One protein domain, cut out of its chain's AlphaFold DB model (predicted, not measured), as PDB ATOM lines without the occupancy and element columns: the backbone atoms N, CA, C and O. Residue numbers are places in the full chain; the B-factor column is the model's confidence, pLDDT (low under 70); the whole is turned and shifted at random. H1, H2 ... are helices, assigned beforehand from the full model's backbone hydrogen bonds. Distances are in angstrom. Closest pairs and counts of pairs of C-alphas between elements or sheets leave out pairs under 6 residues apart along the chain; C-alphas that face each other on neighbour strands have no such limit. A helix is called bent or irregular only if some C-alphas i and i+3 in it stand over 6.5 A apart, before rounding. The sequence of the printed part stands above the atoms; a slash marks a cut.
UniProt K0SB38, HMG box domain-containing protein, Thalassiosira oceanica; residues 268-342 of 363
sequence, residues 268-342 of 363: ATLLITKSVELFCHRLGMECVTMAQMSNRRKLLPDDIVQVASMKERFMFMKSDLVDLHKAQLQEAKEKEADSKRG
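This is residues 268 to 342 of the 363 residues of the protein "HMG box domain-containing protein" of Thalassiosira oceanica (UniProt K0SB38). Two long helices, H1 and H3, run crosswise, with the short helix H2 between them: H2 folds back against the first part of H3 as a hairpin and crosses H1. One end of each long helix sticks out of this small body as an arm, residues 268 to 278 of H1 and residues 329 to 342 of H3. The printed part has 75 residues with three named helices, in the order H1, H2, H3, and no named strand; its class is all helix. The whole is loose, with a radius of gyration of the C-alphas of 15.8 A and spans of 50 by 35 by 20 A.

H1, residues 268 to 293, measures 37.2 A from C-alpha 268 at (113.793, -11.595, 17.261) to its last C-alpha. H2, residues 301 to 310, measures 14.6 A and begins with C-alpha 301 at (125.701, 4.848, 40.090). H3, residues 312 to 342, measures 45.7 A and ends with C-alpha 342 at (111.905, 4.598, 65.303). H3 is irregular, with C-alphas 316 and 319 7.5 A apart, and has a kink of 46 degrees near residue 319.

H1 touches H2 with residues 283 to 291 alone, about perpendicular at 80 degrees; their closest C-alphas, of Cys 287 and Asp 303, are 5.3 A apart. H2 and H3 form a helical hairpin, running opposite ways at a shallow tilt of 22 degrees. H3 touches H2 with residues 314 to 325 alone, and the closest C-alphas, of Ala 308 and Phe 314, are 4.6 A apart. H1 and H3 are close but not clearly touching, with the closest C-alphas, of Leu 283 and Phe 314, 7.9 A apart. In H1 and H2 every O i to N i+4 pair is within hydrogen-bond range; in H3 22 of 27 are.

The two C-alphas farthest apart, of Ala 268 and Arg 341, are 50.8 A apart. Without the stretches that stand free, the body spans 26 by 23 by 17 A. The printed part has no cut; the link from H1 to H2 is short and that from H2 to H3 tight. The mean pLDDT of the printed part is 89.7, and residue 342 is under 70.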
ATOM      1  N   ALA A 268     113.697 -12.969  16.761       95.06
ATOM      2  CA  ALA A 268     113.793 -11.595  17.261       95.06
ATOM      3  C   ALA A 268     113.906 -11.550  18.794       95.06
ATOM      4  O   ALA A 268     114.648 -10.734  19.335       95.06
ATOM      5  N   THR A 269     113.225 -12.457  19.510       94.25
ATOM      6  CA  THR A 269     113.377 -12.551  20.971       94.25
ATOM      7  C   THR A 269     114.800 -12.985  21.362       94.25
ATOM      8  O   THR A 269     115.359 -12.436  22.308       94.25
ATOM      9  N   LEU A 270     115.386 -13.957  20.654       93.12
ATOM     10  CA  LEU A 270     116.740 -14.465  20.921       93.12
ATOM     11  C   LEU A 270     117.806 -13.411  20.587       93.12
ATOM     12  O   LEU A 270     118.661 -13.128  21.422       93.12
ATOM     13  N   LEU A 271     117.693 -12.758  19.424       94.56
ATOM     14  CA  LEU A 271     118.602 -11.695  18.992       94.56
ATOM     15  C   LEU A 271     118.601 -10.522  19.977       94.56
ATOM     16  O   LEU A 271     119.670 -10.075  20.390       94.56
ATOM     17  N   ILE A 272     117.422 -10.056  20.409       95.38
ATOM     18  CA  ILE A 272     117.317  -9.009  21.438       95.38
ATOM     19  C   ILE A 272     117.935  -9.493  22.756       95.38
ATOM     20  O   ILE A 272     118.626  -8.722  23.412       95.38
ATOM     21  N   THR A 273     117.754 -10.768  23.121       95.38
ATOM     22  CA  THR A 273     118.341 -11.326  24.351       95.38
ATOM     23  C   THR A 273     119.866 -11.261  24.331       95.38
ATOM     24  O   THR A 273     120.442 -10.618  25.209       95.38
ATOM     25  N   LYS A 274     120.522 -11.807  23.297       93.81
ATOM     26  CA  LYS A 274     121.986 -11.722  23.174       93.81
ATOM     27  C   LYS A 274     122.472 -10.275  23.033       93.81
ATOM     28  O   LYS A 274     123.490  -9.904  23.612       93.81
ATOM     29  N   SER A 275     121.716  -9.422  22.335       94.19
ATOM     30  CA  SER A 275     122.035  -7.990  22.225       94.19
ATOM     31  C   SER A 275     122.061  -7.294  23.589       94.19
ATOM     32  O   SER A 275     122.956  -6.491  23.837       94.19
ATOM     33  N   VAL A 276     121.124  -7.620  24.488       95.25
ATOM     34  CA  VAL A 276     121.083  -7.073  25.857       95.25
ATOM     35  C   VAL A 276     122.251  -7.592  26.705       95.25
ATOM     36  O   VAL A 276     122.819  -6.824  27.475       95.25
ATOM     37  N   GLU A 277     122.676  -8.846  26.538       91.81
ATOM     38  CA  GLU A 277     123.866  -9.391  27.219       91.81
ATOM     39  C   GLU A 277     125.140  -8.653  26.807       91.81
ATOM     40  O   GLU A 277     125.861  -8.122  27.656       91.81
ATOM     41  N   LEU A 278     125.375  -8.539  25.496       92.62
ATOM     42  CA  LEU A 278     126.511  -7.802  24.945       92.62
ATOM     43  C   LEU A 278     126.458  -6.319  25.339       92.62
ATOM     44  O   LEU A 278     127.489  -5.733  25.669       92.62
ATOM     45  N   PHE A 279     125.268  -5.716  25.369       94.88
ATOM     46  CA  PHE A 279     125.066  -4.349  25.837       94.88
ATOM     47  C   PHE A 279     125.462  -4.175  27.310       94.88
ATOM     48  O   PHE A 279     126.284  -3.311  27.617       94.88
ATOM     49  N   CYS A 280     124.938  -5.012  28.211       94.00
ATOM     50  CA  CYS A 280     125.261  -4.965  29.639       94.00
ATOM     51  C   CYS A 280     126.750  -5.224  29.900       94.00
ATOM     52  O   CYS A 280     127.354  -4.514  30.704       94.00
ATOM     53  N   HIS A 281     127.363  -6.178  29.191       92.38
ATOM     54  CA  HIS A 281     128.798  -6.439  29.286       92.38
ATOM     55  C   HIS A 281     129.620  -5.211  28.869       92.38
ATOM     56  O   HIS A 281     130.465  -4.741  29.633       92.38
ATOM     57  N   ARG A 282     129.334  -4.629  27.694       94.06
ATOM     58  CA  ARG A 282     130.060  -3.448  27.200       94.06
ATOM     59  C   ARG A 282     129.841  -2.227  28.093       94.06
ATOM     60  O   ARG A 282     130.817  -1.553  28.397       94.06
ATOM     61  N   LEU A 283     128.620  -1.969  28.564       94.88
ATOM     62  CA  LEU A 283     128.341  -0.897  29.526       94.88
ATOM     63  C   LEU A 283     129.123  -1.098  30.836       94.88
ATOM     64  O   LEU A 283     129.735  -0.155  31.335       94.88
ATOM     65  N   GLY A 284     129.153  -2.326  31.361       94.75
ATOM     66  CA  GLY A 284     129.877  -2.677  32.582       94.75
ATOM     67  C   GLY A 284     131.384  -2.430  32.480       94.75
ATOM     68  O   GLY A 284     131.953  -1.794  33.367       94.75
ATOM     69  N   MET A 285     132.021  -2.855  31.381       94.38
ATOM     70  CA  MET A 285     133.445  -2.577  31.125       94.38
ATOM     71  C   MET A 285     133.750  -1.074  31.148       94.38
ATOM     72  O   MET A 285     134.733  -0.647  31.748       94.38
ATOM     73  N   GLU A 286     132.886  -0.266  30.536       94.69
ATOM     74  CA  GLU A 286     133.075   1.183  30.438       94.69
ATOM     75  C   GLU A 286     132.889   1.877  31.797       94.69
ATOM     76  O   GLU A 286     133.650   2.783  32.141       94.69
ATOM     77  N   CYS A 287     131.949   1.401  32.623       94.94
ATOM     78  CA  CYS A 287     131.791   1.872  34.002       94.94
ATOM     79  C   CYS A 287     133.015   1.514  34.864       94.94
ATOM     80  O   CYS A 287     133.460   2.330  35.672       94.94
ATOM     81  N   VAL A 288     133.609   0.327  34.667       95.44
ATOM     82  CA  VAL A 288     134.867  -0.063  35.334       95.44
ATOM     83  C   VAL A 288     136.007   0.871  34.931       95.44
ATOM     84  O   VAL A 288     136.772   1.292  35.797       95.44
ATOM     85  N   THR A 289     136.095   1.262  33.657       94.12
ATOM     86  CA  THR A 289     137.080   2.250  33.194       94.12
ATOM     87  C   THR A 289     136.875   3.623  33.850       94.12
ATOM     88  O   THR A 289     137.857   4.214  34.298       94.12
ATOM     89  N   MET A 290     135.638   4.118  33.993       91.50
ATOM     90  CA  MET A 290     135.370   5.392  34.697       91.50
ATOM     91  C   MET A 290     135.735   5.332  36.190       91.50
ATOM     92  O   MET A 290     136.372   6.250  36.720       91.50
ATOM     93  N   ALA A 291     135.423   4.220  36.864       94.19
ATOM     94  CA  ALA A 291     135.822   4.013  38.254       94.19
ATOM     95  C   ALA A 291     137.355   3.986  38.403       94.19
ATOM     96  O   ALA A 291     137.892   4.648  39.290       94.19
ATOM     97  N   GLN A 292     138.069   3.309  37.496       93.44
ATOM     98  CA  GLN A 292     139.538   3.285  37.469       93.44
ATOM     99  C   GLN A 292     140.148   4.670  37.216       93.44
ATOM    100  O   GLN A 292     141.092   5.039  37.911       93.44
ATOM    101  N   MET A 293     139.588   5.468  36.299       90.12
ATOM    102  CA  MET A 293     139.997   6.869  36.093       90.12
ATOM    103  C   MET A 293     139.781   7.729  37.347       90.12
ATOM    104  O   MET A 293     140.558   8.640  37.613       90.12
ATOM    105  N   SER A 294     138.782   7.395  38.169       91.56
ATOM    106  CA  SER A 294     138.556   8.002  39.490       91.56
ATOM    107  C   SER A 294     139.438   7.417  40.611       91.56
ATOM    108  O   SER A 294     139.169   7.661  41.786       91.56
ATOM    109  N   ASN A 295     140.429   6.577  40.281       93.38
ATOM    110  CA  ASN A 295     141.234   5.773  41.210       93.38
ATOM    111  C   ASN A 295     140.402   4.911  42.195       93.38
ATOM    112  O   ASN A 295     140.832   4.597  43.307       93.38
ATOM    113  N   ARG A 296     139.183   4.516  41.797       92.62
ATOM    114  CA  ARG A 296     138.258   3.688  42.581       92.62
ATOM    115  C   ARG A 296     138.242   2.245  42.085       92.62
ATOM    116  O   ARG A 296     138.276   1.955  40.895       92.62
ATOM    117  N   ARG A 297     138.087   1.323  43.038       89.56
ATOM    118  CA  ARG A 297     137.835  -0.111  42.788       89.56
ATOM    119  C   ARG A 297     136.369  -0.515  42.985       89.56
ATOM    120  O   ARG A 297     136.014  -1.660  42.728       89.56
ATOM    121  N   LYS A 298     135.535   0.415  43.460       92.75
ATOM    122  CA  LYS A 298     134.092   0.254  43.681       92.75
ATOM    123  C   LYS A 298     133.335   1.042  42.613       92.75
ATOM    124  O   LYS A 298     133.537   2.254  42.505       92.75
ATOM    125  N   LEU A 299     132.469   0.347  41.877       93.19
ATOM    126  CA  LEU A 299     131.482   0.948  40.982       93.19
ATOM    127  C   LEU A 299     130.414   1.692  41.792       93.19
ATOM    128  O   LEU A 299     129.962   1.204  42.831       93.19
ATOM    129  N   LEU A 300     130.018   2.861  41.301       90.25
ATOM    130  CA  LEU A 300     128.969   3.719  41.845       90.25
ATOM    131  C   LEU A 300     127.944   4.047  40.741       90.25
ATOM    132  O   LEU A 300     128.295   3.997  39.562       90.25
ATOM    133  N   PRO A 301     126.694   4.418  41.082       89.06
ATOM    134  CA  PRO A 301     125.701   4.848  40.090       89.06
ATOM    135  C   PRO A 301     126.202   5.990  39.188       89.06
ATOM    136  O   PRO A 301     125.936   5.995  37.986       89.06
ATOM    137  N   ASP A 302     126.994   6.901  39.753       89.06
ATOM    138  CA  ASP A 302     127.619   8.034  39.068       89.06
ATOM    139  C   ASP A 302     128.499   7.601  37.883       89.06
ATOM    140  O   ASP A 302     128.540   8.308  36.878       89.06
ATOM    141  N   ASP A 303     129.153   6.432  37.953       92.94
ATOM    142  CA  ASP A 303     129.948   5.890  36.840       92.94
ATOM    143  C   ASP A 303     129.062   5.637  35.613       92.94
ATOM    144  O   ASP A 303     129.435   5.964  34.487       92.94
ATOM    145  N   ILE A 304     127.853   5.113  35.832       92.25
ATOM    146  CA  ILE A 304     126.888   4.802  34.771       92.25
ATOM    147  C   ILE A 304     126.341   6.100  34.159       92.25
ATOM    148  O   ILE A 304     126.257   6.224  32.935       92.25
ATOM    149  N   VAL A 305     126.030   7.099  34.995       91.25
ATOM    150  CA  VAL A 305     125.568   8.429  34.553       91.25
ATOM    151  C   VAL A 305     126.656   9.164  33.756       91.25
ATOM    152  O   VAL A 305     126.351   9.820  32.754       91.25
ATOM    153  N   GLN A 306     127.928   9.026  34.145       91.19
ATOM    154  CA  GLN A 306     129.071   9.556  33.396       91.19
ATOM    155  C   GLN A 306     129.239   8.846  32.048       91.19
ATOM    156  O   GLN A 306     129.288   9.527  31.024       91.19
ATOM    157  N   VAL A 307     129.222   7.507  32.000       94.00
ATOM    158  CA  VAL A 307     129.289   6.755  30.730       94.00
ATOM    159  C   VAL A 307     128.150   7.156  29.786       94.00
ATOM    160  O   VAL A 307     128.415   7.479  28.627       94.00
ATOM    161  N   ALA A 308     126.910   7.224  30.278       93.44
ATOM    162  CA  ALA A 308     125.749   7.669  29.502       93.44
ATOM    163  C   ALA A 308     125.833   9.146  29.064       93.44
ATOM    164  O   ALA A 308     125.189   9.542  28.099       93.44
ATOM    165  N   SER A 309     126.637   9.973  29.736       91.00
ATOM    166  CA  SER A 309     126.851  11.375  29.356       91.00
ATOM    167  C   SER A 309     128.008  11.582  28.381       91.00
ATOM    168  O   SER A 309     127.961  12.527  27.599       91.00
ATOM    169  N   MET A 310     129.036  10.731  28.431       90.38
ATOM    170  CA  MET A 310     130.267  10.869  27.644       90.38
ATOM    171  C   MET A 310     130.267  10.044  26.354       90.38
ATOM    172  O   MET A 310     130.985  10.384  25.417       90.38
ATOM    173  N   LYS A 311     129.512   8.940  26.298       91.94
ATOM    174  CA  LYS A 311     129.547   7.992  25.175       91.94
ATOM    175  C   LYS A 311     128.207   7.955  24.455       91.94
ATOM    176  O   LYS A 311     127.222   7.452  24.985       91.94
ATOM    177  N   GLU A 312     128.208   8.425  23.210       93.44
ATOM    178  CA  GLU A 312     127.036   8.553  22.329       93.44
ATOM    179  C   GLU A 312     126.137   7.305  22.305       93.44
ATOM    180  O   GLU A 312     124.935   7.399  22.537       93.44
ATOM    181  N   ARG A 313     126.729   6.109  22.161       93.12
ATOM    182  CA  ARG A 313     126.014   4.813  22.173       93.12
ATOM    183  C   ARG A 313     125.216   4.513  23.452       93.12
ATOM    184  O   ARG A 313     124.391   3.605  23.436       93.12
ATOM    185  N   PHE A 314     125.450   5.244  24.539       94.56
ATOM    186  CA  PHE A 314     124.737   5.110  25.810       94.56
ATOM    187  C   PHE A 314     123.894   6.353  26.163       94.56
ATOM    188  O   PHE A 314     123.190   6.330  27.172       94.56
ATOM    189  N   MET A 315     123.905   7.409  25.335       93.06
ATOM    190  CA  MET A 315     123.182   8.663  25.610       93.06
ATOM    191  C   MET A 315     121.665   8.496  25.704       93.06
ATOM    192  O   MET A 315     121.028   9.245  26.440       93.06
ATOM    193  N   PHE A 316     121.089   7.494  25.032       93.00
ATOM    194  CA  PHE A 316     119.648   7.224  25.087       93.00
ATOM    195  C   PHE A 316     119.137   6.903  26.505       93.00
ATOM    196  O   PHE A 316     117.967   7.116  26.779       93.00
ATOM    197  N   MET A 317     120.004   6.438  27.415       90.88
ATOM    198  CA  MET A 317     119.641   6.152  28.812       90.88
ATOM    199  C   MET A 317     119.801   7.357  29.750       90.88
ATOM    200  O   MET A 317     119.504   7.255  30.940       90.88
ATOM    201  N   LYS A 318     120.361   8.480  29.275       86.75
ATOM    202  CA  LYS A 318     120.860   9.549  30.154       86.75
ATOM    203  C   LYS A 318     119.760  10.195  31.000       86.75
ATOM    204  O   LYS A 318     120.004  10.463  32.173       86.75
ATOM    205  N   SER A 319     118.582  10.448  30.427       86.56
ATOM    206  CA  SER A 319     117.411  10.960  31.157       86.56
ATOM    207  C   SER A 319     117.018  10.013  32.287       86.56
ATOM    208  O   SER A 319     117.001  10.383  33.460       86.56
ATOM    209  N   ASP A 320     116.793   8.759  31.915       86.81
ATOM    210  CA  ASP A 320     116.147   7.752  32.746       86.81
ATOM    211  C   ASP A 320     117.048   7.356  33.926       86.81
ATOM    212  O   ASP A 320     116.581   7.190  35.052       86.81
ATOM    213  N   LEU A 321     118.365   7.285  33.695       84.88
ATOM    214  CA  LEU A 321     119.363   7.025  34.736       84.88
ATOM    215  C   LEU A 321     119.517   8.190  35.720       84.88
ATOM    216  O   LEU A 321     119.706   7.957  36.915       84.88
ATOM    217  N   VAL A 322     119.429   9.438  35.248       80.06
ATOM    218  CA  VAL A 322     119.492  10.621  36.120       80.06
ATOM    219  C   VAL A 322     118.274  10.673  37.043       80.06
ATOM    220  O   VAL A 322     118.423  10.960  38.232       80.06
ATOM    221  N   ASP A 323     117.084  10.358  36.537       81.12
ATOM    222  CA  ASP A 323     115.865  10.358  37.347       81.12
ATOM    223  C   ASP A 323     115.788   9.147  38.291       81.12
ATOM    224  O   ASP A 323     115.428   9.310  39.460       81.12
ATOM    225  N   LEU A 324     116.261   7.970  37.863       77.94
ATOM    226  CA  LEU A 324     116.439   6.809  38.741       77.94
ATOM    227  C   LEU A 324     117.407   7.103  39.899       77.94
ATOM    228  O   LEU A 324     117.129   6.745  41.044       77.94
ATOM    229  N   HIS A 325     118.523   7.791  39.635       78.88
ATOM    230  CA  HIS A 325     119.478   8.177  40.676       78.88
ATOM    231  C   HIS A 325     118.864   9.161  41.689       78.88
ATOM    232  O   HIS A 325     119.024   8.984  42.899       78.88
ATOM    233  N   LYS A 326     118.090  10.160  41.229       82.94
ATOM    234  CA  LYS A 326     117.342  11.068  42.122       82.94
ATOM    235  C   LYS A 326     116.354  10.305  43.009       82.94
ATOM    236  O   LYS A 326     116.304  10.571  44.209       82.94
ATOM    237  N   ALA A 327     115.607   9.355  42.442       83.25
ATOM    238  CA  ALA A 327     114.648   8.538  43.183       83.25
ATOM    239  C   ALA A 327     115.336   7.697  44.275       83.25
ATOM    240  O   ALA A 327     114.915   7.726  45.430       83.25
ATOM    241  N   GLN A 328     116.460   7.043  43.955       83.62
ATOM    242  CA  GLN A 328     117.257   6.282  44.930       83.62
ATOM    243  C   GLN A 328     117.774   7.158  46.084       83.62
ATOM    244  O   GLN A 328     117.717   6.750  47.245       83.62
ATOM    245  N   LEU A 329     118.238   8.380  45.790       83.56
ATOM    246  CA  LEU A 329     118.650   9.343  46.818       83.56
ATOM    247  C   LEU A 329     117.484   9.804  47.701       83.56
ATOM    248  O   LEU A 329     117.697  10.106  48.877       83.56
ATOM    249  N   GLN A 330     116.269   9.891  47.157       87.50
ATOM    250  CA  GLN A 330     115.079  10.231  47.929       87.50
ATOM    251  C   GLN A 330     114.662   9.071  48.846       87.50
ATOM    252  O   GLN A 330     114.530   9.285  50.051       87.50
ATOM    253  N   GLU A 331     114.576   7.842  48.329       88.06
ATOM    254  CA  GLU A 331     114.293   6.654  49.146       88.06
ATOM    255  C   GLU A 331     115.295   6.474  50.296       88.06
ATOM    256  O   GLU A 331     114.911   6.104  51.405       88.06
ATOM    257  N   ALA A 332     116.586   6.724  50.050       87.56
ATOM    258  CA  ALA A 332     117.620   6.627  51.078       87.56
ATOM    259  C   ALA A 332     117.386   7.633  52.221       87.56
ATOM    260  O   ALA A 332     117.461   7.262  53.393       87.56
ATOM    261  N   LYS A 333     117.030   8.883  51.890       91.25
ATOM    262  CA  LYS A 333     116.690   9.925  52.877       91.25
ATOM    263  C   LYS A 333     115.428   9.581  53.665       91.25
ATOM    264  O   LYS A 333     115.372   9.840  54.865       91.25
ATOM    265  N   GLU A 334     114.427   8.993  53.016       89.56
ATOM    266  CA  GLU A 334     113.185   8.565  53.667       89.56
ATOM    267  C   GLU A 334     113.438   7.402  54.646       89.56
ATOM    268  O   GLU A 334     112.997   7.466  55.795       89.56
ATOM    269  N   LYS A 335     114.253   6.410  54.256       88.25
ATOM    270  CA  LYS A 335     114.701   5.303  55.129       88.25
ATOM    271  C   LYS A 335     115.526   5.799  56.329       88.25
ATOM    272  O   LYS A 335     115.345   5.317  57.447       88.25
ATOM    273  N   GLU A 336     116.392   6.796  56.135       87.00
ATOM    274  CA  GLU A 336     117.159   7.426  57.222       87.00
ATOM    275  C   GLU A 336     116.268   8.260  58.166       87.00
ATOM    276  O   GLU A 336     116.473   8.287  59.383       87.00
ATOM    277  N   ALA A 337     115.247   8.934  57.628       85.38
ATOM    278  CA  ALA A 337     114.276   9.676  58.424       85.38
ATOM    279  C   ALA A 337     113.395   8.745  59.273       85.38
ATOM    280  O   ALA A 337     113.078   9.086  60.416       85.38
ATOM    281  N   ASP A 338     113.023   7.575  58.750       83.31
ATOM    282  CA  ASP A 338     112.193   6.609  59.469       83.31
ATOM    283  C   ASP A 338     112.972   5.861  60.564       83.31
ATOM    284  O   ASP A 338     112.507   5.776  61.702       83.31
ATOM    285  N   SER A 339     114.223   5.457  60.309       80.44
ATOM    286  CA  SER A 339     115.083   4.868  61.353       80.44
ATOM    287  C   SER A 339     115.346   5.848  62.510       80.44
ATOM    288  O   SER A 339     115.283   5.471  63.688       80.44
ATOM    289  N   LYS A 340     115.520   7.143  62.207       77.81
ATOM    290  CA  LYS A 340     115.587   8.226  63.207       77.81
ATOM    291  C   LYS A 340     114.271   8.422  63.972       77.81
ATOM    292  O   LYS A 340     114.315   8.762  65.155       77.81
ATOM    293  N   ARG A 341     113.107   8.195  63.350       74.31
ATOM    294  CA  ARG A 341     111.793   8.231  64.025       74.31
ATOM    295  C   ARG A 341     111.581   7.022  64.936       74.31
ATOM    296  O   ARG A 341     111.152   7.215  66.072       74.31
ATOM    297  N   GLY A 342     111.945   5.819  64.492       63.19
ATOM    298  CA  GLY A 342     111.905   4.598  65.303       63.19
ATOM    299  C   GLY A 342     112.755   4.724  66.568       63.19
ATOM    300  O   GLY A 342     112.255   4.545  67.679       63.19
TER     301      GLY A 342